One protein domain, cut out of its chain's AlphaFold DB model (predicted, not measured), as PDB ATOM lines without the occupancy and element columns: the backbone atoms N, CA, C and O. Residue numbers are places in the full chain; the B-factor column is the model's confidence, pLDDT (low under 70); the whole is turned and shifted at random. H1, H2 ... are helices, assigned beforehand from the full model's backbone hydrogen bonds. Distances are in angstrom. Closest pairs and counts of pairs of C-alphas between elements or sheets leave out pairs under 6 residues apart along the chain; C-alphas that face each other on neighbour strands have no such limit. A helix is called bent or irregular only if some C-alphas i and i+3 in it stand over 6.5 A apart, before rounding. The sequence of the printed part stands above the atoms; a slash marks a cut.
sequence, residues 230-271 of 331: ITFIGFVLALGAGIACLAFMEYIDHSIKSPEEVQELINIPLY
ATOM      1  N   ILE A 230     276.219 262.686 248.903       86.88
ATOM      2  CA  ILE A 230     275.698 261.312 248.948       86.88
ATOM      3  C   ILE A 230     274.411 261.197 248.126       86.88
ATOM      4  O   ILE A 230     274.283 260.273 247.327       86.88
ATOM      5  N   THR A 231     273.482 262.148 248.266       84.44
ATOM      6  CA  THR A 231     272.231 262.154 247.491       84.44
ATOM      7  C   THR A 231     272.490 262.293 245.992       84.44
ATOM      8  O   THR A 231     271.876 261.578 245.206       84.44
ATOM      9  N   PHE A 232     273.416 263.167 245.585       87.75
ATOM     10  CA  PHE A 232     273.752 263.345 244.170       87.75
ATOM     11  C   PHE A 232     274.390 262.088 243.566       87.75
ATOM     12  O   PHE A 232     273.976 261.643 242.499       87.75
ATOM     13  N   ILE A 233     275.340 261.470 244.274       91.00
ATOM     14  CA  ILE A 233     275.960 260.208 243.843       91.00
ATOM     15  C   ILE A 233     274.906 259.101 243.745       91.00
ATOM     16  O   ILE A 233     274.859 258.390 242.746       91.00
ATOM     17  N   GLY A 234     274.029 258.982 244.747       90.56
ATOM     18  CA  GLY A 234     272.938 258.007 244.735       90.56
ATOM     19  C   GLY A 234     271.989 258.197 243.550       90.56
ATOM     20  O   GLY A 234     271.623 257.220 242.906       90.56
ATOM     21  N   PHE A 235     271.645 259.443 243.214       88.31
ATOM     22  CA  PHE A 235     270.816 259.756 242.049       88.31
ATOM     23  C   PHE A 235     271.486 259.345 240.731       88.31
ATOM     24  O   PHE A 235     270.862 258.674 239.911       88.31
ATOM     25  N   VAL A 236     272.765 259.691 240.546       93.69
ATOM     26  CA  VAL A 236     273.526 259.321 239.340       93.69
ATOM     27  C   VAL A 236     273.647 257.800 239.212       93.69
ATOM     28  O   VAL A 236     273.439 257.264 238.126       93.69
ATOM     29  N   LEU A 237     273.922 257.095 240.315       94.69
ATOM     30  CA  LEU A 237     273.994 255.633 240.323       94.69
ATOM     31  C   LEU A 237     272.641 254.982 240.028       94.69
ATOM     32  O   LEU A 237     272.600 254.025 239.265       94.69
ATOM     33  N   ALA A 238     271.541 255.493 240.586       92.69
ATOM     34  CA  ALA A 238     270.204 254.965 240.319       92.69
ATOM     35  C   ALA A 238     269.801 255.148 238.849       92.69
ATOM     36  O   ALA A 238     269.262 254.228 238.237       92.69
ATOM     37  N   LEU A 239     270.104 256.312 238.265       92.69
ATOM     38  CA  LEU A 239     269.839 256.593 236.856       92.69
ATOM     39  C   LEU A 239     270.696 255.698 235.950       92.69
ATOM     40  O   LEU A 239     270.169 255.066 235.037       92.69
ATOM     41  N   GLY A 240     271.992 255.574 236.253       94.56
ATOM     42  CA  GLY A 240     272.896 254.671 235.541       94.56
ATOM     43  C   GLY A 240     272.459 253.207 235.630       94.56
ATOM     44  O   GLY A 240     272.409 252.522 234.611       94.56
ATOM     45  N   ALA A 241     272.066 252.742 236.818       94.81
ATOM     46  CA  ALA A 241     271.556 251.390 237.029       94.81
ATOM     47  C   ALA A 241     270.226 251.147 236.298       94.81
ATOM     48  O   ALA A 241     270.029 250.068 235.753       94.81
ATOM     49  N   GLY A 242     269.334 252.141 236.241       93.50
ATOM     50  CA  GLY A 242     268.081 252.056 235.489       93.50
ATOM     51  C   GLY A 242     268.312 251.896 233.985       93.50
ATOM     52  O   GLY A 242     267.731 251.003 233.373       93.50
ATOM     53  N   ILE A 243     269.207 252.704 233.406       93.94
ATOM     54  CA  ILE A 243     269.588 252.592 231.989       93.94
ATOM     55  C   ILE A 243     270.266 251.247 231.719       93.94
ATOM     56  O   ILE A 243     269.914 250.569 230.759       93.94
ATOM     57  N   ALA A 244     271.207 250.838 232.576       93.50
ATOM     58  CA  ALA A 244     271.891 249.555 232.441       93.50
ATOM     59  C   ALA A 244     270.914 248.374 232.530       93.50
ATOM     60  O   ALA A 244     271.020 247.440 231.744       93.50
ATOM     61  N   CYS A 245     269.940 248.430 233.441       94.12
ATOM     62  CA  CYS A 245     268.904 247.409 233.583       94.12
ATOM     63  C   CYS A 245     268.003 247.341 232.342       94.12
ATOM     64  O   CYS A 245     267.738 246.251 231.846       94.12
ATOM     65  N   LEU A 246     267.594 248.491 231.795       93.50
ATOM     66  CA  LEU A 246     266.808 248.546 230.561       93.50
ATOM     67  C   LEU A 246     267.586 247.972 229.370       93.50
ATOM     68  O   LEU A 246     267.054 247.137 228.648       93.50
ATOM     69  N   ALA A 247     268.852 248.363 229.201       92.00
ATOM     70  CA  ALA A 247     269.710 247.824 228.147       92.00
ATOM     71  C   ALA A 247     269.946 246.314 228.313       92.00
ATOM     72  O   ALA A 247     269.964 245.577 227.333       92.00
ATOM     73  N   PHE A 248     270.090 245.840 229.553       94.12
ATOM     74  CA  PHE A 248     270.239 244.420 229.860       94.12
ATOM     75  C   PHE A 248     268.960 243.621 229.578       94.12
ATOM     76  O   PHE A 248     269.037 242.518 229.042       94.12
ATOM     77  N   MET A 249     267.787 244.178 229.899       91.62
ATOM     78  CA  MET A 249     266.495 243.577 229.553       91.62
ATOM     79  C   MET A 249     266.302 243.507 228.037       91.62
ATOM     80  O   MET A 249     265.874 242.469 227.549       91.62
ATOM     81  N   GLU A 250     266.662 244.564 227.303       88.88
ATOM     82  CA  GLU A 250     266.589 244.577 225.836       88.88
ATOM     83  C   GLU A 250     267.569 243.573 225.212       88.88
ATOM     84  O   GLU A 250     267.214 242.874 224.274       88.88
ATOM     85  N   TYR A 251     268.774 243.429 225.773       89.25
ATOM     86  CA  TYR A 251     269.766 242.459 225.296       89.25
ATOM     87  C   TYR A 251     269.312 240.994 225.441       89.25
ATOM     88  O   TYR A 251     269.700 240.147 224.639       89.25
ATOM     89  N   ILE A 252     268.511 240.681 226.466       92.94
ATOM     90  CA  ILE A 252     267.966 239.329 226.699       92.94
ATOM     91  C   ILE A 252     266.683 239.080 225.886       92.94
ATOM     92  O   ILE A 252     266.287 237.929 225.691       92.94
ATOM     93  N   ASP A 253     266.017 240.133 225.411       86.69
ATOM     94  CA  ASP A 253     264.777 240.013 224.651       86.69
ATOM     95  C   ASP A 253     265.061 239.633 223.191       86.69
ATOM     96  O   ASP A 253     265.479 240.449 222.377       86.69
ATOM     97  N   HIS A 254     264.820 238.366 222.850       80.81
ATOM     98  CA  HIS A 254     264.954 237.845 221.485       80.81
ATOM     99  C   HIS A 254     263.664 237.967 220.653       80.81
ATOM    100  O   HIS A 254     263.516 237.280 219.640       80.81
ATOM    101  N   SER A 255     262.687 238.770 221.087       84.06
ATOM    102  CA  SER A 255     261.454 238.983 220.328       84.06
ATOM    103  C   SER A 255     261.690 239.884 219.115       84.06
ATOM    104  O   SER A 255     262.361 240.904 219.223       84.06
ATOM    105  N   ILE A 256     261.100 239.526 217.974       81.06
ATOM    106  CA  ILE A 256     261.132 240.344 216.757       81.06
ATOM    107  C   ILE A 256     260.089 241.461 216.898       81.06
ATOM    108  O   ILE A 256     258.887 241.187 216.970       81.06
ATOM    109  N   LYS A 257     260.544 242.713 216.944       80.69
ATOM    110  CA  LYS A 257     259.726 243.907 217.210       80.69
ATOM    111  C   LYS A 257     259.455 244.738 215.963       80.69
ATOM    112  O   LYS A 257     258.480 245.491 215.948       80.69
ATOM    113  N   SER A 258     260.279 244.604 214.925       80.62
ATOM    114  CA  SER A 258     260.151 245.387 213.696       80.62
ATOM    115  C   SER A 258     260.105 244.502 212.437       80.62
ATOM    116  O   SER A 258     260.707 243.426 212.399       80.62
ATOM    117  N   PRO A 259     259.377 244.928 211.386       78.94
ATOM    118  CA  PRO A 259     259.381 244.236 210.098       78.94
ATOM    119  C   PRO A 259     260.774 244.202 209.448       78.94
ATOM    120  O   PRO A 259     261.095 243.241 208.749       78.94
ATOM    121  N   GLU A 260     261.610 245.213 209.702       81.38
ATOM    122  CA  GLU A 260     263.002 245.270 209.254       81.38
ATOM    123  C   GLU A 260     263.865 244.179 209.917       81.38
ATOM    124  O   GLU A 260     264.650 243.529 209.228       81.38
ATOM    125  N   GLU A 261     263.662 243.889 211.210       82.69
ATOM    126  CA  GLU A 261     264.370 242.800 211.916       82.69
ATOM    127  C   GLU A 261     264.076 241.420 211.297       82.69
ATOM    128  O   GLU A 261     264.964 240.574 211.183       82.69
ATOM    129  N   VAL A 262     262.838 241.188 210.838       82.81
ATOM    130  CA  VAL A 262     262.465 239.955 210.114       82.81
ATOM    131  C   VAL A 262     263.211 239.856 208.784       82.81
ATOM    132  O   VAL A 262     263.676 238.776 208.410       82.81
ATOM    133  N   GLN A 263     263.317 240.973 208.062       83.56
ATOM    134  CA  GLN A 263     264.014 241.031 206.781       83.56
ATOM    135  C   GLN A 263     265.511 240.753 206.943       83.56
ATOM    136  O   GLN A 263     266.059 239.997 206.142       83.56
ATOM    137  N   GLU A 264     266.158 241.296 207.977       83.31
ATOM    138  CA  GLU A 264     267.564 240.998 208.284       83.31
ATOM    139  C   GLU A 264     267.777 239.529 208.674       83.31
ATOM    140  O   GLU A 264     268.749 238.911 208.240       83.31
ATOM    141  N   LEU A 265     266.851 238.938 209.436       84.12
ATOM    142  CA  LEU A 265     266.965 237.548 209.885       84.12
ATOM    143  C   LEU A 265     266.781 236.529 208.746       84.12
ATOM    144  O   LEU A 265     267.460 235.504 208.715       84.12
ATOM    145  N   ILE A 266     265.844 236.787 207.825       85.31
ATOM    146  CA  ILE A 266     265.443 235.842 206.765       85.31
ATOM    147  C   ILE A 266     266.115 236.170 205.414       85.31
ATOM    148  O   ILE A 266     266.214 235.303 204.547       85.31
ATOM    149  N   ASN A 267     266.642 237.389 205.245       82.25
ATOM    150  CA  ASN A 267     267.350 237.878 204.054       82.25
ATOM    151  C   ASN A 267     266.493 237.894 202.763       82.25
ATOM    152  O   ASN A 267     266.989 237.682 201.656       82.25
ATOM    153  N   ILE A 268     265.183 238.136 202.906       84.94
ATOM    154  CA  ILE A 268     264.194 238.202 201.814       84.94
ATOM    155  C   ILE A 268     263.501 239.574 201.852       84.94
ATOM    156  O   ILE A 268     263.142 240.025 202.939       84.94
ATOM    157  N   PRO A 269     263.271 240.250 200.706       80.38
ATOM    158  CA  PRO A 269     262.574 241.535 200.684       80.38
ATOM    159  C   PRO A 269     261.131 241.416 201.193       80.38
ATOM    160  O   PRO A 269     260.346 240.609 200.690       80.38
ATOM    161  N   LEU A 270     260.775 242.252 202.172       80.06
ATOM    162  CA  LEU A 270     259.413 242.363 202.689       80.06
ATOM    163  C   LEU A 270     258.588 243.305 201.795       80.06
ATOM    164  O   LEU A 270     258.924 244.476 201.648       80.06
ATOM    165  N   TYR A 271     257.499 242.805 201.204       80.94
ATOM    166  CA  TYR A 271     256.663 243.590 200.280       80.94
ATOM    167  C   TYR A 271     255.513 244.334 200.970       80.94
ATOM    168  O   TYR A 271     255.108 245.397 200.505       80.94
TER     169      TYR A 271
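What this domain is: This is residues 230 to 271 of the 331 residues of an uncharacterized protein of Candidatus Desulfofervidus auxilii (UniProt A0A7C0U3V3). One long helix, H1, sticks out as a free arm and makes most of the length of a thin rod. At its far end a short link leads to a small head, made of the short helix H2 and the last printed residues, 267 to 271, which fold back beside it. The printed part has 42 residues with two named helices, H1 then H2 along the chain, and no named strand; the class is all helix. The whole is extended, with a radius of gyration of the C-alphas of 17.3 A, and the C-alphas span 55 by 16 by 11 A.

How they stand to each other: The longest helix, H1, holds residues 230 to 252. Residues 230 to 255, of which 230 to 252 belong to H1, stand free: no C-alpha 8 or more apart along the chain lies within 10 A of theirs. H2, residues 259 to 266, is apart from H1, with no C-alpha of the one within 8 A of the other. Six residues lie between them, a short link. In H1 and H2 every O i to N i+4 pair is within hydrogen-bond range.

Where its parts are: H1 runs from Ile 230, C-alpha at (275.698, 261.312, 248.948), to Ile 252, C-alpha at (267.966, 239.329, 226.699), and measures 32.2 A from first to last C-alpha. It is not bent. H2 runs from Pro 259 to Ile 266, where the C-alpha is at (265.443, 235.842, 206.765).

The domain as a whole: The two C-alphas farthest apart are those of Ile 230 and Tyr 271, 55.2 A, the first and last printed residues. The printed part has no cut and no long link between its helices. The mean pLDDT of the printed part is 87.5, with 92 for H1 and 83 for H2, and no printed residue is under 70.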